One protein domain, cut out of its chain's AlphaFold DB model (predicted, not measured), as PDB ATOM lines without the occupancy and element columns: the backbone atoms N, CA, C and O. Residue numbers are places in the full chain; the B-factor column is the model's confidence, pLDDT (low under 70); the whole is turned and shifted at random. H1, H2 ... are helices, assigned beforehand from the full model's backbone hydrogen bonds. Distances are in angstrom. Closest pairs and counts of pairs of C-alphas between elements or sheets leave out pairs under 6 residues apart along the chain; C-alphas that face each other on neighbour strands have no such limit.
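AT A GLANCE: This is residues 130 to 207 and 231 to 307 of the 336 residues of the protein "CBF domain-containing protein" of Trypanosoma cruzi (strain CL Brener) (UniProt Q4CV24). Two antiparallel helices of 17 residues, H3 and H4, form a hairpin at the core, with H2 and H9 running alongside H4 on either side of it and the short H5 and H8 packed on H3. The small pair H6 and H7 makes one end of the long axis and H10 the other. The printed part has 155 residues with ten named helices, H1 to H10 in order along the chain, and no named strand: class all helix. It is compact, with a radius of gyration of the C-alphas of 15.9 A, yet elongated, spanning 54 by 30 by 30 A.

HOW THE PARTS SIT: H4, residues 174 to 190, is the hub, touching five helices. H3, residues 155 to 171, touches it as a helical hairpin, at a shallow tilt of 16 degrees, opposite ways; the closest C-alphas, of Val 162 and Ile 184, are 5.6 A apart. H9, residues 275 to 284, touches H4 at a shallow tilt of 13 degrees, the same way, closest at C-alphas 185 and 283, 6.8 A. H2, residues 137 to 148, only just touches H4, with 3 pairs of C-alphas within 8 A, closest at C-alphas 145 and 183, 7.1 A. H5, residues 192 to 197, touches residues 155 to 159 of H3 at a steep tilt of 41 degrees, closest at C-alphas 159 and 194, 5.8 A. H8, residues 263 to 268, touches residues 166 to 170 of H3 at a steep tilt of 39 degrees, closest at C-alphas 166 and 264, 5.9 A. The helix packing is part aligned, part crossed. H10, residues 299 to 307, and H4 only just touch, with 3 pairs within 8 A, and only at their ends; the closest C-alphas, of Pro 175 and Tyr 299, are 6.3 A apart. H6, residues 203 to 207, touches H7, residues 231 to 240, closest at C-alphas 205 and 237, 4.7 A; both are apart from H3 and H4. H1, residues 130 to 133, is close to but not clearly touching H2, with C-alphas 131 and 137 closest at 6.1 A. Every O i to N i+4 pair is within hydrogen-bond range in H2, H6, H8 and H10, against 12 of 13 in H3, 10 of 13 in H4, 4 of 6 in H7 and in H9, and 0 of 2 in H5, where 2 of 3 O i to N i+3 pairs are; H1 is too short for an O i to N i+4 pair.

IN THESE COORDINATES: H3 is 24.9 A long from C-alpha 155 at (175.446, 226.081, 178.664), and H4 25.2 A from C-alpha 174 at (169.451, 246.969, 161.754). H2 measures 16.3 A and H9 15.5 A. H10 ends at C-alpha 307, (159.812, 249.127, 147.462).

THE WHOLE: The C-alphas of Glu 207 and Val 307, the two farthest apart, are 54.4 A apart. Residues 208 to 230 are not printed; C-alphas 207 and 231 are 12.1 A apart across this cut. The links H7 to H8, residues 241 to 262, and H9 to H10, residues 285 to 298, are long. The mean pLDDT of the printed part is 89.7, with residues 202 to 207 under 70.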
ATOM      1  N   ASP A 130     181.904 246.720 165.821       92.41
ATOM      2  CA  ASP A 130     182.632 246.969 164.573       92.41
ATOM      3  C   ASP A 130     182.661 245.736 163.667       92.41
ATOM      4  O   ASP A 130     182.449 245.834 162.455       92.41
ATOM      5  N   ALA A 131     182.858 244.545 164.245       92.31
ATOM      6  CA  ALA A 131     182.845 243.299 163.489       92.31
ATOM      7  C   ALA A 131     181.457 243.018 162.883       92.31
ATOM      8  O   ALA A 131     181.361 242.578 161.733       92.31
ATOM      9  N   PHE A 132     180.382 243.340 163.609       93.67
ATOM     10  CA  PHE A 132     178.990 243.191 163.163       93.67
ATOM     11  C   PHE A 132     178.570 244.262 162.138       93.67
ATOM     12  O   PHE A 132     177.737 244.004 161.258       93.67
ATOM     13  N   ALA A 133     179.173 245.451 162.197       91.46
ATOM     14  CA  ALA A 133     179.015 246.510 161.202       91.46
ATOM     15  C   ALA A 133     179.866 246.282 159.936       91.46
ATOM     16  O   ALA A 133     179.599 246.882 158.893       91.46
ATOM     17  N   SER A 134     180.863 245.399 160.002       89.32
ATOM     18  CA  SER A 134     181.827 245.186 158.926       89.32
ATOM     19  C   SER A 134     181.239 244.555 157.653       89.32
ATOM     20  O   SER A 134     180.214 243.868 157.661       89.32
ATOM     21  N   ARG A 135     181.947 244.720 156.525       85.83
ATOM     22  CA  ARG A 135     181.598 244.090 155.236       85.83
ATOM     23  C   ARG A 135     181.703 242.559 155.268       85.83
ATOM     24  O   ARG A 135     180.960 241.892 154.554       85.83
ATOM     25  N   HIS A 136     182.598 242.017 156.096       83.22
ATOM     26  CA  HIS A 136     182.877 240.578 156.220       83.22
ATOM     27  C   HIS A 136     182.114 239.914 157.377       83.22
ATOM     28  O   HIS A 136     182.380 238.767 157.726       83.22
ATOM     29  N   ARG A 137     181.118 240.598 157.953       90.86
ATOM     30  CA  ARG A 137     180.290 240.072 159.051       90.86
ATOM     31  C   ARG A 137     179.643 238.718 158.757       90.86
ATOM     32  O   ARG A 137     179.372 237.963 159.678       90.86
ATOM     33  N   TYR A 138     179.392 238.396 157.488       90.10
ATOM     34  CA  TYR A 138     178.776 237.126 157.100       90.10
ATOM     35  C   TYR A 138     179.679 235.927 157.393       90.10
ATOM     36  O   TYR A 138     179.173 234.881 157.795       90.10
ATOM     37  N   ASP A 139     180.995 236.104 157.263       87.59
ATOM     38  CA  ASP A 139     181.979 235.075 157.599       87.59
ATOM     39  C   ASP A 139     181.988 234.843 159.120       87.59
ATOM     40  O   ASP A 139     181.931 233.699 159.574       87.59
ATOM     41  N   LEU A 140     181.919 235.924 159.914       92.09
ATOM     42  CA  LEU A 140     181.769 235.847 161.373       92.09
ATOM     43  C   LEU A 140     180.457 235.172 161.785       92.09
ATOM     44  O   LEU A 140     180.450 234.315 162.660       92.09
ATOM     45  N   PHE A 141     179.337 235.532 161.160       94.01
ATOM     46  CA  PHE A 141     178.027 234.957 161.471       94.01
ATOM     47  C   PHE A 141     177.967 233.463 161.154       94.01
ATOM     48  O   PHE A 141     177.431 232.683 161.943       94.01
ATOM     49  N   ARG A 142     178.559 233.050 160.028       90.76
ATOM     50  CA  ARG A 142     178.714 231.635 159.682       90.76
ATOM     51  C   ARG A 142     179.584 230.918 160.713       90.76
ATOM     52  O   ARG A 142     179.214 229.840 161.169       90.76
ATOM     53  N   LEU A 143     180.704 231.523 161.110       91.22
ATOM     54  CA  LEU A 143     181.591 230.981 162.138       91.22
ATOM     55  C   LEU A 143     180.878 230.829 163.493       91.22
ATOM     56  O   LEU A 143     181.041 229.809 164.162       91.22
ATOM     57  N   LEU A 144     180.046 231.802 163.876       93.82
ATOM     58  CA  LEU A 144     179.237 231.759 165.096       93.82
ATOM     59  C   LEU A 144     178.179 230.642 165.056       93.82
ATOM     60  O   LEU A 144     178.095 229.875 166.013       93.82
ATOM     61  N   ASP A 145     177.401 230.494 163.974       92.94
ATOM     62  CA  ASP A 145     176.415 229.395 163.865       92.94
ATOM     63  C   ASP A 145     177.105 228.028 163.870       92.94
ATOM     64  O   ASP A 145     176.690 227.136 164.606       92.94
ATOM     65  N   LEU A 146     178.200 227.863 163.119       90.72
ATOM     66  CA  LEU A 146     178.922 226.591 163.064       90.72
ATOM     67  C   LEU A 146     179.540 226.219 164.416       90.72
ATOM     68  O   LEU A 146     179.349 225.096 164.881       90.72
ATOM     69  N   SER A 147     180.226 227.149 165.082       90.78
ATOM     70  CA  SER A 147     180.865 226.874 166.378       90.78
ATOM     71  C   SER A 147     179.857 226.589 167.495       90.78
ATOM     72  O   SER A 147     180.074 225.675 168.288       90.78
ATOM     73  N   THR A 148     178.728 227.303 167.533       90.30
ATOM     74  CA  THR A 148     177.676 227.104 168.550       90.30
ATOM     75  C   THR A 148     176.687 225.987 168.210       90.30
ATOM     76  O   THR A 148     175.870 225.608 169.045       90.30
ATOM     77  N   SER A 149     176.753 225.415 167.003       88.82
ATOM     78  CA  SER A 149     175.957 224.237 166.640       88.82
ATOM     79  C   SER A 149     176.410 222.951 167.344       88.82
ATOM     80  O   SER A 149     175.643 221.991 167.410       88.82
ATOM     81  N   SER A 150     177.635 222.924 167.880       85.21
ATOM     82  CA  SER A 150     178.190 221.755 168.556       85.21
ATOM     83  C   SER A 150     177.487 221.485 169.889       85.21
ATOM     84  O   SER A 150     177.525 222.298 170.808       85.21
ATOM     85  N   LEU A 151     176.933 220.280 170.042       79.72
ATOM     86  CA  LEU A 151     176.298 219.805 171.283       79.72
ATOM     87  C   LEU A 151     177.267 219.711 172.479       79.72
ATOM     88  O   LEU A 151     176.833 219.494 173.606       79.72
ATOM     89  N   ARG A 152     178.580 219.842 172.249       86.34
ATOM     90  CA  ARG A 152     179.611 219.767 173.299       86.34
ATOM     91  C   ARG A 152     179.848 221.098 174.011       86.34
ATOM     92  O   ARG A 152     180.637 221.136 174.950       86.34
ATOM     93  N   VAL A 153     179.215 222.182 173.562       89.58
ATOM     94  CA  VAL A 153     179.382 223.504 174.170       89.58
ATOM     95  C   VAL A 153     178.631 223.554 175.507       89.58
ATOM     96  O   VAL A 153     177.423 223.307 175.540       89.58
ATOM     97  N   PRO A 154     179.303 223.880 176.624       92.49
ATOM     98  CA  PRO A 154     178.639 224.085 177.904       92.49
ATOM     99  C   PRO A 154     177.609 225.220 177.856       92.49
ATOM    100  O   PRO A 154     177.816 226.245 177.207       92.49
ATOM    101  N   SER A 155     176.524 225.078 178.622       91.90
ATOM    102  CA  SER A 155     175.446 226.081 178.664       91.90
ATOM    103  C   SER A 155     175.903 227.483 179.094       91.90
ATOM    104  O   SER A 155     175.357 228.465 178.599       91.90
ATOM    105  N   TYR A 156     176.930 227.606 179.945       92.72
ATOM    106  CA  TYR A 156     177.467 228.914 180.337       92.72
ATOM    107  C   TYR A 156     178.141 229.644 179.159       92.72
ATOM    108  O   TYR A 156     177.957 230.849 179.010       92.72
ATOM    109  N   ILE A 157     178.835 228.915 178.269       94.68
ATOM    110  CA  ILE A 157     179.434 229.478 177.048       94.68
ATOM    111  C   ILE A 157     178.328 229.915 176.087       94.68
ATOM    112  O   ILE A 157     178.366 231.027 175.563       94.68
ATOM    113  N   ALA A 158     177.315 229.067 175.884       94.42
ATOM    114  CA  ALA A 158     176.167 229.407 175.046       94.42
ATOM    115  C   ALA A 158     175.443 230.667 175.559       94.42
ATOM    116  O   ALA A 158     175.152 231.568 174.771       94.42
ATOM    117  N   ALA A 159     175.226 230.771 176.875       94.88
ATOM    118  CA  ALA A 159     174.645 231.951 177.510       94.88
ATOM    119  C   ALA A 159     175.504 233.208 177.296       94.88
ATOM    120  O   ALA A 159     174.962 234.260 176.959       94.88
ATOM    121  N   ALA A 160     176.832 233.097 177.422       95.65
ATOM    122  CA  ALA A 160     177.758 234.203 177.183       95.65
ATOM    123  C   ALA A 160     177.668 234.726 175.744       95.65
ATOM    124  O   ALA A 160     177.519 235.930 175.532       95.65
ATOM    125  N   PHE A 161     177.679 233.830 174.751       95.68
ATOM    126  CA  PHE A 161     177.508 234.218 173.349       95.68
ATOM    127  C   PHE A 161     176.140 234.839 173.087       95.68
ATOM    128  O   PHE A 161     176.071 235.869 172.425       95.68
ATOM    129  N   VAL A 162     175.058 234.262 173.612       95.92
ATOM    130  CA  VAL A 162     173.704 234.809 173.451       95.92
ATOM    131  C   VAL A 162     173.613 236.225 174.018       95.92
ATOM    132  O   VAL A 162     173.174 237.134 173.313       95.92
ATOM    133  N   LYS A 163     174.073 236.427 175.257       95.98
ATOM    134  CA  LYS A 163     174.036 237.728 175.932       95.98
ATOM    135  C   LYS A 163     174.895 238.766 175.209       95.98
ATOM    136  O   LYS A 163     174.419 239.865 174.931       95.98
ATOM    137  N   LYS A 164     176.123 238.404 174.824       95.77
ATOM    138  CA  LYS A 164     177.019 239.305 174.088       95.77
ATOM    139  C   LYS A 164     176.487 239.653 172.702       95.77
ATOM    140  O   LYS A 164     176.467 240.823 172.338       95.77
ATOM    141  N   VAL A 165     175.995 238.673 171.943       96.56
ATOM    142  CA  VAL A 165     175.388 238.914 170.624       96.56
ATOM    143  C   VAL A 165     174.162 239.814 170.745       96.56
ATOM    144  O   VAL A 165     174.004 240.704 169.914       96.56
ATOM    145  N   ALA A 166     173.327 239.640 171.774       96.43
ATOM    146  CA  ALA A 166     172.170 240.502 172.006       96.43
ATOM    147  C   ALA A 166     172.582 241.959 172.278       96.43
ATOM    148  O   ALA A 166     172.061 242.866 171.629       96.43
ATOM    149  N   ARG A 167     173.572 242.189 173.153       95.72
ATOM    150  CA  ARG A 167     174.111 243.533 173.438       95.72
ATOM    151  C   ARG A 167     174.746 244.182 172.216       95.72
ATOM    152  O   ARG A 167     174.413 245.310 171.865       95.72
ATOM    153  N   VAL A 168     175.611 243.449 171.519       95.82
ATOM    154  CA  VAL A 168     176.279 243.937 170.308       95.82
ATOM    155  C   VAL A 168     175.264 244.242 169.204       95.82
ATOM    156  O   VAL A 168     175.418 245.229 168.482       95.82
ATOM    157  N   ALA A 169     174.197 243.450 169.086       94.97
ATOM    158  CA  ALA A 169     173.150 243.663 168.095       94.97
ATOM    159  C   ALA A 169     172.363 244.968 168.310       94.97
ATOM    160  O   ALA A 169     171.940 245.554 167.317       94.97
ATOM    161  N   LEU A 170     172.218 245.451 169.553       94.39
ATOM    162  CA  LEU A 170     171.582 246.747 169.843       94.39
ATOM    163  C   LEU A 170     172.378 247.938 169.296       94.39
ATOM    164  O   LEU A 170     171.790 248.925 168.867       94.39
ATOM    165  N   LEU A 171     173.708 247.841 169.309       94.70
ATOM    166  CA  LEU A 171     174.608 248.887 168.810       94.70
ATOM    167  C   LEU A 171     174.876 248.765 167.302       94.70
ATOM    168  O   LEU A 171     175.445 249.662 166.685       94.70
ATOM    169  N   SER A 172     174.494 247.637 166.704       92.20
ATOM    170  CA  SER A 172     174.815 247.299 165.322       92.20
ATOM    171  C   SER A 172     173.738 247.765 164.332       92.20
ATOM    172  O   SER A 172     172.580 247.958 164.697       92.20
ATOM    173  N   PRO A 173     174.067 247.877 163.030       93.42
ATOM    174  CA  PRO A 173     173.090 248.223 162.002       93.42
ATOM    175  C   PRO A 173     171.899 247.254 161.955       93.42
ATOM    176  O   PRO A 173     172.092 246.039 161.955       93.42
ATOM    177  N   ALA A 174     170.683 247.764 161.745       92.71
ATOM    178  CA  ALA A 174     169.451 246.969 161.754       92.71
ATOM    179  C   ALA A 174     169.444 245.689 160.874       92.71
ATOM    180  O   ALA A 174     168.833 244.697 161.279       92.71
ATOM    181  N   PRO A 175     170.129 245.609 159.707       93.79
ATOM    182  CA  PRO A 175     170.228 244.365 158.941       93.79
ATOM    183  C   PRO A 175     170.831 243.183 159.715       93.79
ATOM    184  O   PRO A 175     170.544 242.039 159.371       93.79
ATOM    185  N   VAL A 176     171.642 243.446 160.743       94.58
ATOM    186  CA  VAL A 176     172.261 242.437 161.617       94.58
ATOM    187  C   VAL A 176     171.220 241.670 162.429       94.58
ATOM    188  O   VAL A 176     171.366 240.465 162.629       94.58
ATOM    189  N   LEU A 177     170.125 242.327 162.827       94.42
ATOM    190  CA  LEU A 177     169.058 241.738 163.645       94.42
ATOM    191  C   LEU A 177     168.402 240.525 162.976       94.42
ATOM    192  O   LEU A 177     167.966 239.596 163.652       94.42
ATOM    193  N   TYR A 178     168.399 240.491 161.641       93.41
ATOM    194  CA  TYR A 178     167.873 239.371 160.863       93.41
ATOM    195  C   TYR A 178     168.701 238.090 160.957       93.41
ATOM    196  O   TYR A 178     168.174 237.018 160.663       93.41
ATOM    197  N   PHE A 179     169.971 238.199 161.348       94.66
ATOM    198  CA  PHE A 179     170.795 237.060 161.736       94.66
ATOM    199  C   PHE A 179     170.754 236.857 163.253       94.66
ATOM    200  O   PHE A 179     170.505 235.742 163.701       94.66
ATOM    201  N   ALA A 180     170.957 237.925 164.032       95.24
ATOM    202  CA  ALA A 180     171.134 237.843 165.480       95.24
ATOM    203  C   ALA A 180     169.912 237.254 166.204       95.24
ATOM    204  O   ALA A 180     170.082 236.358 167.024       95.24
ATOM    205  N   LEU A 181     168.685 237.689 165.883       94.63
ATOM    206  CA  LEU A 181     167.485 237.190 166.570       94.63
ATOM    207  C   LEU A 181     167.220 235.699 166.286       94.63
ATOM    208  O   LEU A 181     167.100 234.938 167.250       94.63
ATOM    209  N   PRO A 182     167.198 235.218 165.023       93.95
ATOM    210  CA  PRO A 182     167.027 233.790 164.766       93.95
ATOM    211  C   PRO A 182     168.203 232.958 165.292       93.95
ATOM    212  O   PRO A 182     167.993 231.851 165.779       93.95
ATOM    213  N   PHE A 183     169.429 233.495 165.259       94.52
ATOM    214  CA  PHE A 183     170.600 232.851 165.859       94.52
ATOM    215  C   PHE A 183     170.424 232.644 167.368       94.52
ATOM    216  O   PHE A 183     170.566 231.518 167.842       94.52
ATOM    217  N   ILE A 184     170.049 233.693 168.114       94.82
ATOM    218  CA  ILE A 184     169.808 233.606 169.560       94.82
ATOM    219  C   ILE A 184     168.716 232.571 169.845       94.82
ATOM    220  O   ILE A 184     168.921 231.678 170.663       94.82
ATOM    221  N   ARG A 185     167.587 232.629 169.125       93.25
ATOM    222  CA  ARG A 185     166.488 231.665 169.280       93.25
ATOM    223  C   ARG A 185     166.959 230.220 169.082       93.25
ATOM    224  O   ARG A 185     166.650 229.360 169.900       93.25
ATOM    225  N   LYS A 186     167.760 229.968 168.043       92.14
ATOM    226  CA  LYS A 186     168.315 228.646 167.722       92.14
ATOM    227  C   LYS A 186     169.255 228.128 168.816       92.14
ATOM    228  O   LYS A 186     169.208 226.949 169.155       92.14
ATOM    229  N   VAL A 187     170.102 228.989 169.388       93.17
ATOM    230  CA  VAL A 187     170.990 228.616 170.506       93.17
ATOM    231  C   VAL A 187     170.182 228.308 171.769       93.17
ATOM    232  O   VAL A 187     170.432 227.292 172.415       93.17
ATOM    233  N   LEU A 188     169.166 229.118 172.085       92.38
ATOM    234  CA  LEU A 188     168.285 228.895 173.237       92.38
ATOM    235  C   LEU A 188     167.476 227.594 173.124       92.38
ATOM    236  O   LEU A 188     167.320 226.885 174.112       92.38
ATOM    237  N   GLN A 189     167.014 227.243 171.920       89.75
ATOM    238  CA  GLN A 189     166.316 225.975 171.668       89.75
ATOM    239  C   GLN A 189     167.226 224.751 171.852       89.75
ATOM    240  O   GLN A 189     166.770 223.713 172.321       89.75
ATOM    241  N   ARG A 190     168.522 224.864 171.531       90.14
ATOM    242  CA  ARG A 190     169.504 223.783 171.739       90.14
ATOM    243  C   ARG A 190     169.936 223.634 173.197       90.14
ATOM    244  O   ARG A 190     170.253 222.527 173.624       90.14
ATOM    245  N   HIS A 191     169.970 224.733 173.949       91.25
ATOM    246  CA  HIS A 191     170.418 224.763 175.340       91.25
ATOM    247  C   HIS A 191     169.279 225.202 176.272       91.25
ATOM    248  O   HIS A 191     169.187 226.385 176.604       91.25
ATOM    249  N   PRO A 192     168.444 224.267 176.771       89.93
ATOM    250  CA  PRO A 192     167.273 224.608 177.581       89.93
ATOM    251  C   PRO A 192     167.619 225.357 178.876       89.93
ATOM    252  O   PRO A 192     166.849 226.205 179.312       89.93
ATOM    253  N   ASN A 193     168.805 225.135 179.456       90.14
ATOM    254  CA  ASN A 193     169.269 225.887 180.633       90.14
ATOM    255  C   ASN A 193     169.400 227.397 180.365       90.14
ATOM    256  O   ASN A 193     169.273 228.201 181.282       90.14
ATOM    257  N   CYS A 194     169.640 227.797 179.115       92.93
ATOM    258  CA  CYS A 194     169.731 229.201 178.732       92.93
ATOM    259  C   CYS A 194     168.352 229.867 178.611       92.93
ATOM    260  O   CYS A 194     168.294 231.090 178.534       92.93
ATOM    261  N   LEU A 195     167.237 229.118 178.639       92.44
ATOM    262  CA  LEU A 195     165.883 229.697 178.658       92.44
ATOM    263  C   LEU A 195     165.623 230.530 179.922       92.44
ATOM    264  O   LEU A 195     164.806 231.449 179.882       92.44
ATOM    265  N   ALA A 196     166.389 230.286 180.992       91.16
ATOM    266  CA  ALA A 196     166.419 231.132 182.184       91.16
ATOM    267  C   ALA A 196     166.775 232.600 181.869       91.16
ATOM    268  O   ALA A 196     166.448 233.495 182.635       91.16
ATOM    269  N   LEU A 197     167.414 232.880 180.726       91.96
ATOM    270  CA  LEU A 197     167.692 234.244 180.276       91.96
ATOM    271  C   LEU A 197     166.437 235.006 179.813       91.96
ATOM    272  O   LEU A 197     166.433 236.235 179.854       91.96
ATOM    273  N   ILE A 198     165.401 234.301 179.342       91.72
ATOM    274  CA  ILE A 198     164.121 234.897 178.921       91.72
ATOM    275  C   ILE A 198     163.189 235.031 180.123       91.72
ATOM    276  O   ILE A 198     162.555 236.065 180.309       91.72
ATOM    277  N   HIS A 199     163.084 233.970 180.924       88.83
ATOM    278  CA  HIS A 199     162.152 233.909 182.037       88.83
ATOM    279  C   HIS A 199     162.842 233.352 183.278       88.83
ATOM    280  O   HIS A 199     163.279 232.202 183.283       88.83
ATOM    281  N   ARG A 200     162.878 234.161 184.341       86.68
ATOM    282  CA  ARG A 200     163.244 233.729 185.693       86.68
ATOM    283  C   ARG A 200     162.052 233.859 186.610       86.68
ATOM    284  O   ARG A 200     161.328 234.856 186.557       86.68
ATOM    285  N   SER A 201     161.869 232.869 187.471       80.71
ATOM    286  CA  SER A 201     160.822 232.928 188.480       80.71
ATOM    287  C   SER A 201     161.328 233.669 189.719       80.71
ATOM    288  O   SER A 201     162.446 233.450 190.172       80.71
ATOM    289  N   SER A 202     160.486 234.509 190.331       69.44
ATOM    290  CA  SER A 202     160.838 235.190 191.590       69.44
ATOM    291  C   SER A 202     161.135 234.217 192.740       69.44
ATOM    292  O   SER A 202     161.753 234.615 193.722       69.44
ATOM    293  N   LYS A 203     160.722 232.946 192.633       67.43
ATOM    294  CA  LYS A 203     161.023 231.911 193.632       67.43
ATOM    295  C   LYS A 203     162.525 231.639 193.744       67.43
ATOM    296  O   LYS A 203     163.003 231.390 194.842       67.43
ATOM    297  N   GLU A 204     163.265 231.775 192.644       63.91
ATOM    298  CA  GLU A 204     164.729 231.635 192.629       63.91
ATOM    299  C   GLU A 204     165.431 232.720 193.463       63.91
ATOM    300  O   GLU A 204     166.526 232.484 193.965       63.91
ATOM    301  N   ALA A 205     164.796 233.884 193.651       57.03
ATOM    302  CA  ALA A 205     165.322 234.968 194.480       57.03
ATOM    303  C   ALA A 205     165.190 234.677 195.983       57.03
ATOM    304  O   ALA A 205     166.065 235.032 196.768       57.03
ATOM    305  N   VAL A 206     164.086 234.035 196.386       51.79
ATOM    306  CA  VAL A 206     163.709 233.862 197.800       51.79
ATOM    307  C   VAL A 206     164.524 232.756 198.471       51.79
ATOM    308  O   VAL A 206     164.908 232.893 199.629       51.79
ATOM    309  N   GLU A 207     164.889 231.699 197.738       52.48
ATOM    310  CA  GLU A 207     165.696 230.600 198.295       52.48
ATOM    311  C   GLU A 207     167.089 231.045 198.780       52.48
ATOM    312  O   GLU A 207     167.675 230.389 199.641       52.48
ATOM    313  N   GLU A 231     176.676 231.038 195.393       86.80
ATOM    314  CA  GLU A 231     177.131 232.114 194.510       86.80
ATOM    315  C   GLU A 231     176.154 232.335 193.347       86.80
ATOM    316  O   GLU A 231     175.709 233.459 193.122       86.80
ATOM    317  N   ALA A 232     175.729 231.267 192.666       83.88
ATOM    318  CA  ALA A 232     174.715 231.332 191.615       83.88
ATOM    319  C   ALA A 232     173.390 231.939 192.109       83.88
ATOM    320  O   ALA A 232     172.773 232.741 191.403       83.88
ATOM    321  N   GLN A 233     172.952 231.577 193.319       84.75
ATOM    322  CA  GLN A 233     171.756 232.135 193.955       84.75
ATOM    323  C   GLN A 233     171.936 233.619 194.286       84.75
ATOM    324  O   GLN A 233     171.051 234.409 193.975       84.75
ATOM    325  N   ARG A 234     173.092 234.025 194.828       87.93
ATOM    326  CA  ARG A 234     173.412 235.438 195.097       87.93
ATOM    327  C   ARG A 234     173.416 236.284 193.825       87.93
ATOM    328  O   ARG A 234     172.812 237.351 193.810       87.93
ATOM    329  N   LEU A 235     174.046 235.795 192.756       87.47
ATOM    330  CA  LEU A 235     174.073 236.471 191.453       87.47
ATOM    331  C   LEU A 235     172.680 236.555 190.820       87.47
ATOM    332  O   LEU A 235     172.350 237.531 190.157       87.47
ATOM    333  N   THR A 236     171.844 235.538 191.026       85.90
ATOM    334  CA  THR A 236     170.462 235.564 190.533       85.90
ATOM    335  C   THR A 236     169.595 236.504 191.378       85.90
ATOM    336  O   THR A 236     168.728 237.178 190.832       85.90
ATOM    337  N   ALA A 237     169.843 236.605 192.687       85.95
ATOM    338  CA  ALA A 237     169.147 237.527 193.580       85.95
ATOM    339  C   ALA A 237     169.469 238.997 193.259       85.95
ATOM    340  O   ALA A 237     168.547 239.809 193.203       85.95
ATOM    341  N   SER A 238     170.729 239.322 192.932       87.91
ATOM    342  CA  SER A 238     171.128 240.695 192.575       87.91
ATOM    343  C   SER A 238     170.364 241.251 191.371       87.91
ATOM    344  O   SER A 238     170.188 242.462 191.251       87.91
ATOM    345  N   LEU A 239     169.879 240.370 190.492       87.60
ATOM    346  CA  LEU A 239     169.048 240.751 189.359       87.60
ATOM    347  C   LEU A 239     167.722 241.387 189.805       87.60
ATOM    348  O   LEU A 239     167.257 242.337 189.176       87.60
ATOM    349  N   PHE A 240     167.121 240.884 190.886       84.49
ATOM    350  CA  PHE A 240     165.876 241.421 191.442       84.49
ATOM    351  C   PHE A 240     166.097 242.744 192.186       84.49
ATOM    352  O   PHE A 240     165.177 243.556 192.249       84.49
ATOM    353  N   ASP A 241     167.328 243.002 192.633       85.33
ATOM    354  CA  ASP A 241     167.770 244.310 193.135       85.33
ATOM    355  C   ASP A 241     168.089 245.312 192.002       85.33
ATOM    356  O   ASP A 241     168.467 246.453 192.261       85.33
ATOM    357  N   GLY A 242     167.944 244.902 190.735       86.15
ATOM    358  CA  GLY A 242     168.179 245.736 189.553       86.15
ATOM    359  C   GLY A 242     169.607 245.693 188.997       86.15
ATOM    360  O   GLY A 242     169.899 246.415 188.044       86.15
ATOM    361  N   ASN A 243     170.487 244.842 189.537       89.30
ATOM    362  CA  ASN A 243     171.877 244.719 189.097       89.30
ATOM    363  C   ASN A 243     172.083 243.452 188.248       89.30
ATOM    364  O   ASN A 243     172.040 242.331 188.757       89.30
ATOM    365  N   ASP A 244     172.349 243.632 186.950       91.78
ATOM    366  CA  ASP A 244     172.693 242.538 186.029       91.78
ATOM    367  C   ASP A 244     174.111 242.003 186.340       91.78
ATOM    368  O   ASP A 244     175.075 242.757 186.191       91.78
ATOM    369  N   PRO A 245     174.279 240.723 186.737       91.60
ATOM    370  CA  PRO A 245     175.584 240.162 187.100       91.60
ATOM    371  C   PRO A 245     176.528 239.942 185.906       91.60
ATOM    372  O   PRO A 245     177.668 239.524 186.100       91.60
ATOM    373  N   PHE A 246     176.074 240.159 184.666       93.77
ATOM    374  CA  PHE A 246     176.877 239.864 183.482       93.77
ATOM    375  C   PHE A 246     178.072 240.814 183.303       93.77
ATOM    376  O   PHE A 246     177.907 242.014 183.059       93.77
ATOM    377  N   LEU A 247     179.275 240.235 183.318       93.24
ATOM    378  CA  LEU A 247     180.552 240.913 183.093       93.24
ATOM    379  C   LEU A 247     181.052 240.646 181.670       93.24
ATOM    380  O   LEU A 247     181.510 239.551 181.348       93.24
ATOM    381  N   GLU A 248     180.982 241.659 180.809       89.67
ATOM    382  CA  GLU A 248     181.258 241.501 179.376       89.67
ATOM    383  C   GLU A 248     182.735 241.226 179.054       89.67
ATOM    384  O   GLU A 248     183.022 240.437 178.150       89.67
ATOM    385  N   GLU A 249     183.655 241.842 179.802       89.24
ATOM    386  CA  GLU A 249     185.111 241.767 179.590       89.24
ATOM    387  C   GLU A 249     185.777 240.562 180.276       89.24
ATOM    388  O   GLU A 249     186.956 240.287 180.050       89.24
ATOM    389  N   ALA A 250     185.039 239.833 181.115       89.55
ATOM    390  CA  ALA A 250     185.566 238.689 181.848       89.55
ATOM    391  C   ALA A 250     185.802 237.465 180.939       89.55
ATOM    392  O   ALA A 250     185.359 237.396 179.785       89.55
ATOM    393  N   SER A 251     186.496 236.453 181.470       90.67
ATOM    394  CA  SER A 251     186.576 235.145 180.813       90.67
ATOM    395  C   SER A 251     185.181 234.524 180.684       90.67
ATOM    396  O   SER A 251     184.282 234.817 181.473       90.67
ATOM    397  N   LEU A 252     184.987 233.627 179.714       91.23
ATOM    398  CA  LEU A 252     183.704 232.938 179.517       91.23
ATOM    399  C   LEU A 252     183.194 232.242 180.789       91.23
ATOM    400  O   LEU A 252     181.986 232.158 180.996       91.23
ATOM    401  N   GLU A 253     184.102 231.771 181.643       87.80
ATOM    402  CA  GLU A 253     183.783 231.127 182.920       87.80
ATOM    403  C   GLU A 253     183.330 232.135 183.991       87.80
ATOM    404  O   GLU A 253     182.435 231.830 184.773       87.80
ATOM    405  N   ALA A 254     183.893 233.348 183.988       90.56
ATOM    406  CA  ALA A 254     183.640 234.396 184.983       90.56
ATOM    407  C   ALA A 254     182.665 235.493 184.505       90.56
ATOM    408  O   ALA A 254     182.429 236.468 185.209       90.56
ATOM    409  N   CYS A 255     182.093 235.376 183.303       91.35
ATOM    410  CA  CYS A 255     181.173 236.387 182.769       91.35
ATOM    411  C   CYS A 255     179.783 236.366 183.422       91.35
ATOM    412  O   CYS A 255     179.012 237.303 183.238       91.35
ATOM    413  N   HIS A 256     179.432 235.288 184.135       91.98
ATOM    414  CA  HIS A 256     178.140 235.083 184.805       91.98
ATOM    415  C   HIS A 256     176.896 235.287 183.915       91.98
ATOM    416  O   HIS A 256     175.792 235.506 184.411       91.98
ATOM    417  N   ALA A 257     177.033 235.137 182.592       93.63
ATOM    418  CA  ALA A 257     175.934 235.321 181.642       93.63
ATOM    419  C   ALA A 257     174.735 234.414 181.926       93.63
ATOM    420  O   ALA A 257     173.594 234.820 181.738       93.63
ATOM    421  N   LEU A 258     174.978 233.197 182.422       91.95
ATOM    422  CA  LEU A 258     173.918 232.252 182.768       91.95
ATOM    423  C   LEU A 258     173.031 232.737 183.923       91.95
ATOM    424  O   LEU A 258     171.929 232.219 184.051       91.95
ATOM    425  N   HIS A 259     173.471 233.704 184.732       90.38
ATOM    426  CA  HIS A 259     172.706 234.304 185.837       90.38
ATOM    427  C   HIS A 259     172.061 235.649 185.454       90.38
ATOM    428  O   HIS A 259     171.346 236.248 186.248       90.38
ATOM    429  N   SER A 260     172.263 236.098 184.213       93.10
ATOM    430  CA  SER A 260     171.698 237.327 183.651       93.10
ATOM    431  C   SER A 260     170.289 237.113 183.068       93.10
ATOM    432  O   SER A 260     169.700 236.031 183.175       93.10
ATOM    433  N   THR A 261     169.746 238.152 182.430       93.77
ATOM    434  CA  THR A 261     168.507 238.158 181.630       93.77
ATOM    435  C   THR A 261     168.688 238.935 180.327       93.77
ATOM    436  O   THR A 261     169.601 239.747 180.206       93.77
ATOM    437  N   LEU A 262     167.828 238.695 179.335       95.01
ATOM    438  CA  LEU A 262     167.894 239.315 178.005       95.01
ATOM    439  C   LEU A 262     166.981 240.545 177.869       95.01
ATOM    440  O   LEU A 262     166.080 240.575 177.029       95.01
ATOM    441  N   TRP A 263     167.239 241.591 178.659       93.95
ATOM    442  CA  TRP A 263     166.576 242.901 178.510       93.95
ATOM    443  C   TRP A 263     166.819 243.545 177.139       93.95
ATOM    444  O   TRP A 263     166.068 244.404 176.688       93.95
ATOM    445  N   GLU A 264     167.842 243.098 176.424       95.36
ATOM    446  CA  GLU A 264     168.107 243.535 175.063       95.36
ATOM    447  C   GLU A 264     166.964 243.156 174.102       95.36
ATOM    448  O   GLU A 264     166.680 243.895 173.161       95.36
ATOM    449  N   LEU A 265     166.253 242.048 174.353       95.00
ATOM    450  CA  LEU A 265     165.085 241.671 173.552       95.00
ATOM    451  C   LEU A 265     163.914 242.629 173.778       95.00
ATOM    452  O   LEU A 265     163.285 243.040 172.806       95.00
ATOM    453  N   THR A 266     163.663 243.046 175.022       93.25
ATOM    454  CA  THR A 266     162.573 243.988 175.334       93.25
ATOM    455  C   THR A 266     162.844 245.375 174.751       93.25
ATOM    456  O   THR A 266     161.922 246.046 174.286       93.25
ATOM    457  N   ALA A 267     164.113 245.788 174.660       94.52
ATOM    458  CA  ALA A 267     164.495 246.988 173.918       94.52
ATOM    459  C   ALA A 267     164.170 246.872 172.411       94.52
ATOM    460  O   ALA A 267     163.684 247.827 171.802       94.52
ATOM    461  N   LEU A 268     164.380 245.693 171.811       95.47
ATOM    462  CA  LEU A 268     164.098 245.434 170.392       95.47
ATOM    463  C   LEU A 268     162.604 245.298 170.059       95.47
ATOM    464  O   LEU A 268     162.234 245.449 168.893       95.47
ATOM    465  N   GLU A 269     161.726 245.080 171.041       94.95
ATOM    466  CA  GLU A 269     160.266 245.083 170.827       94.95
ATOM    467  C   GLU A 269     159.748 246.435 170.317       94.95
ATOM    468  O   GLU A 269     158.735 246.489 169.622       94.95
ATOM    469  N   ARG A 270     160.452 247.532 170.620       93.59
ATOM    470  CA  ARG A 270     160.094 248.898 170.196       93.59
ATOM    471  C   ARG A 270     160.886 249.374 168.974       93.59
ATOM    472  O   ARG A 270     160.956 250.570 168.704       93.59
ATOM    473  N   HIS A 271     161.516 248.454 168.246       95.53
ATOM    474  CA  HIS A 271     162.363 248.786 167.107       95.53
ATOM    475  C   HIS A 271     161.554 249.353 165.924       95.53
ATOM    476  O   HIS A 271     160.467 248.877 165.605       95.53
ATOM    477  N   PHE A 272     162.122 250.340 165.224       93.68
ATOM    478  CA  PHE A 272     161.448 251.085 164.149       93.68
ATOM    479  C   PHE A 272     161.079 250.237 162.918       93.68
ATOM    480  O   PHE A 272     160.105 250.525 162.228       93.68
ATOM    481  N   ILE A 273     161.849 249.186 162.615       93.20
ATOM    482  CA  ILE A 273     161.519 248.236 161.537       93.20
ATOM    483  C   ILE A 273     160.439 247.266 162.032       93.20
ATOM    484  O   ILE A 273     160.747 246.474 162.922       93.20
ATOM    485  N   PRO A 274     159.250 247.200 161.405       92.12
ATOM    486  CA  PRO A 274     158.117 246.411 161.905       92.12
ATOM    487  C   PRO A 274     158.366 244.896 161.921       92.12
ATOM    488  O   PRO A 274     157.761 244.166 162.701       92.12
ATOM    489  N   THR A 275     159.280 244.392 161.088       92.89
ATOM    490  CA  THR A 275     159.655 242.971 161.090       92.89
ATOM    491  C   THR A 275     160.434 242.566 162.344       92.89
ATOM    492  O   THR A 275     160.373 241.406 162.737       92.89
ATOM    493  N   VAL A 276     161.155 243.493 162.986       94.41
ATOM    494  CA  VAL A 276     161.992 243.183 164.156       94.41
ATOM    495  C   VAL A 276     161.133 242.842 165.382       94.41
ATOM    496  O   VAL A 276     161.330 241.751 165.913       94.41
ATOM    497  N   PRO A 277     160.127 243.647 165.783       95.37
ATOM    498  CA  PRO A 277     159.210 243.270 166.859       95.37
ATOM    499  C   PRO A 277     158.497 241.935 166.610       95.37
ATOM    500  O   PRO A 277     158.338 241.143 167.532       95.37
ATOM    501  N   LEU A 278     158.138 241.624 165.356       93.71
ATOM    502  CA  LEU A 278     157.566 240.317 165.003       93.71
ATOM    503  C   LEU A 278     158.554 239.170 165.264       93.71
ATOM    504  O   LEU A 278     158.171 238.144 165.821       93.71
ATOM    505  N   MET A 279     159.831 239.346 164.913       93.59
ATOM    506  CA  MET A 279     160.880 238.367 165.216       93.59
ATOM    507  C   MET A 279     161.109 238.212 166.723       93.59
ATOM    508  O   MET A 279     161.352 237.098 167.178       93.59
ATOM    509  N   VAL A 280     160.995 239.294 167.502       94.82
ATOM    510  CA  VAL A 280     161.074 239.232 168.971       94.82
ATOM    511  C   VAL A 280     159.854 238.518 169.567       94.82
ATOM    512  O   VAL A 280     160.004 237.658 170.428       94.82
ATOM    513  N   SER A 281     158.648 238.758 169.044       93.04
ATOM    514  CA  SER A 281     157.431 238.074 169.507       93.04
ATOM    515  C   SER A 281     157.496 236.547 169.340       93.04
ATOM    516  O   SER A 281     156.894 235.798 170.110       93.04
ATOM    517  N   ALA A 282     158.296 236.066 168.380       91.76
ATOM    518  CA  ALA A 282     158.508 234.643 168.145       91.76
ATOM    519  C   ALA A 282     159.231 233.933 169.306       91.76
ATOM    520  O   ALA A 282     159.113 232.714 169.423       91.76
ATOM    521  N   PHE A 283     159.929 234.659 170.189       91.66
ATOM    522  CA  PHE A 283     160.542 234.081 171.393       91.66
ATOM    523  C   PHE A 283     159.509 233.615 172.426       91.66
ATOM    524  O   PHE A 283     159.811 232.726 173.217       91.66
ATOM    525  N   GLY A 284     158.287 234.158 172.393       87.41
ATOM    526  CA  GLY A 284     157.178 233.677 173.222       87.41
ATOM    527  C   GLY A 284     156.578 232.353 172.735       87.41
ATOM    528  O   GLY A 284     155.828 231.710 173.466       87.41
ATOM    529  N   SER A 285     156.893 231.926 171.508       87.47
ATOM    530  CA  SER A 285     156.402 230.669 170.944       87.47
ATOM    531  C   SER A 285     157.360 229.516 171.241       87.47
ATOM    532  O   SER A 285     158.552 229.591 170.946       87.47
ATOM    533  N   THR A 286     156.811 228.401 171.723       81.65
ATOM    534  CA  THR A 286     157.539 227.140 171.943       81.65
ATOM    535  C   THR A 286     157.857 226.379 170.653       81.65
ATOM    536  O   THR A 286     158.523 225.349 170.707       81.65
ATOM    537  N   ALA A 287     157.398 226.857 169.491       83.04
ATOM    538  CA  ALA A 287     157.654 226.201 168.215       83.04
ATOM    539  C   ALA A 287     159.151 226.223 167.866       83.04
ATOM    540  O   ALA A 287     159.797 227.276 167.903       83.04
ATOM    541  N   GLU A 288     159.686 225.062 167.489       79.25
ATOM    542  CA  GLU A 288     161.053 224.939 166.985       79.25
ATOM    543  C   GLU A 288     161.214 225.722 165.680       79.25
ATOM    544  O   GLU A 288     160.406 225.594 164.756       79.25
ATOM    545  N   ASP A 289     162.264 226.541 165.599       75.17
ATOM    546  CA  ASP A 289     162.549 227.313 164.396       75.17
ATOM    547  C   ASP A 289     163.557 226.555 163.536       75.17
ATOM    548  O   ASP A 289     164.761 226.560 163.789       75.17
ATOM    549  N   GLN A 290     163.050 225.870 162.514       79.29
ATOM    550  CA  GLN A 290     163.873 225.130 161.555       79.29
ATOM    551  C   GLN A 290     164.304 226.006 160.365       79.29
ATOM    552  O   GLN A 290     164.909 225.511 159.410       79.29
ATOM    553  N   ALA A 291     163.986 227.309 160.374       81.81
ATOM    554  CA  ALA A 291     164.339 228.186 159.270       81.81
ATOM    555  C   ALA A 291     165.869 228.360 159.178       81.81
ATOM    556  O   ALA A 291     166.538 228.630 160.181       81.81
ATOM    557  N   PRO A 292     166.457 228.258 157.970       85.53
ATOM    558  CA  PRO A 292     167.880 228.501 157.803       85.53
ATOM    559  C   PRO A 292     168.208 229.963 158.127       85.53
ATOM    560  O   PRO A 292     167.505 230.888 157.701       85.53
ATOM    561  N   LEU A 293     169.310 230.173 158.852       87.13
ATOM    562  CA  LEU A 293     169.785 231.512 159.184       87.13
ATOM    563  C   LEU A 293     170.130 232.272 157.902       87.13
ATOM    564  O   LEU A 293     170.857 231.789 157.033       87.13
ATOM    565  N   ARG A 294     169.605 233.492 157.786       83.52
ATOM    566  CA  ARG A 294     169.874 234.375 156.649       83.52
ATOM    567  C   ARG A 294     170.996 235.330 157.017       83.52
ATOM    568  O   ARG A 294     170.759 236.340 157.670       83.52
ATOM    569  N   TYR A 295     172.202 235.026 156.555       82.28
ATOM    570  CA  TYR A 295     173.375 235.863 156.803       82.28
ATOM    571  C   TYR A 295     173.276 237.200 156.060       82.28
ATOM    572  O   TYR A 295     173.484 238.260 156.638       82.28
ATOM    573  N   GLU A 296     172.899 237.166 154.781       78.99
ATOM    574  CA  GLU A 296     173.100 238.287 153.863       78.99
ATOM    575  C   GLU A 296     171.922 239.266 153.767       78.99
ATOM    576  O   GLU A 296     171.228 239.353 152.744       78.99
ATOM    577  N   LYS A 297     171.713 240.072 154.808       83.94
ATOM    578  CA  LYS A 297     170.878 241.275 154.689       83.94
ATOM    579  C   LYS A 297     171.721 242.542 154.722       83.94
ATOM    580  O   LYS A 297     172.703 242.647 155.457       83.94
ATOM    581  N   THR A 298     171.341 243.500 153.885       91.02
ATOM    582  CA  THR A 298     171.911 244.850 153.794       91.02
ATOM    583  C   THR A 298     170.765 245.849 153.735       91.02
ATOM    584  O   THR A 298     169.654 245.478 153.360       91.02
ATOM    585  N   TYR A 299     171.023 247.117 154.061       93.06
ATOM    586  CA  TYR A 299     170.008 248.163 153.920       93.06
ATOM    587  C   TYR A 299     169.468 248.251 152.490       93.06
ATOM    588  O   TYR A 299     168.262 248.341 152.317       93.06
ATOM    589  N   ALA A 300     170.322 248.097 151.471       93.19
ATOM    590  CA  ALA A 300     169.884 248.050 150.075       93.19
ATOM    591  C   ALA A 300     168.880 246.911 149.813       93.19
ATOM    592  O   ALA A 300     167.856 247.125 149.171       93.19
ATOM    593  N   ARG A 301     169.123 245.706 150.353       92.35
ATOM    594  CA  ARG A 301     168.185 244.573 150.231       92.35
ATOM    595  C   ARG A 301     166.890 244.789 151.020       92.35
ATOM    596  O   ARG A 301     165.833 244.380 150.560       92.35
ATOM    597  N   LEU A 302     166.957 245.419 152.195       92.10
ATOM    598  CA  LEU A 302     165.760 245.749 152.978       92.10
ATOM    599  C   LEU A 302     164.906 246.807 152.277       92.10
ATOM    600  O   LEU A 302     163.700 246.644 152.163       92.10
ATOM    601  N   PHE A 303     165.546 247.853 151.762       93.47
ATOM    602  CA  PHE A 303     164.881 248.927 151.041       93.47
ATOM    603  C   PHE A 303     164.238 248.423 149.749       93.47
ATOM    604  O   PHE A 303     163.062 248.663 149.510       93.47
ATOM    605  N   THR A 304     164.982 247.662 148.940       95.03
ATOM    606  CA  THR A 304     164.428 247.052 147.721       95.03
ATOM    607  C   THR A 304     163.253 246.132 148.035       95.03
ATOM    608  O   THR A 304     162.244 246.214 147.342       95.03
ATOM    609  N   ALA A 305     163.325 245.329 149.104       92.06
ATOM    610  CA  ALA A 305     162.206 244.496 149.533       92.06
ATOM    611  C   ALA A 305     160.955 245.323 149.880       92.06
ATOM    612  O   ALA A 305     159.862 244.937 149.469       92.06
ATOM    613  N   GLU A 306     161.110 246.463 150.563       90.60
ATOM    614  CA  GLU A 306     159.981 247.342 150.894       90.60
ATOM    615  C   GLU A 306     159.409 248.039 149.650       90.60
ATOM    616  O   GLU A 306     158.195 248.090 149.487       90.60
ATOM    617  N   VAL A 307     160.258 248.493 148.719       92.27
ATOM    618  CA  VAL A 307     159.812 249.127 147.462       92.27
ATOM    619  C   VAL A 307     159.086 248.136 146.547       92.27
ATOM    620  O   VAL A 307     158.113 248.494 145.893       92.27
TER     621      VAL A 307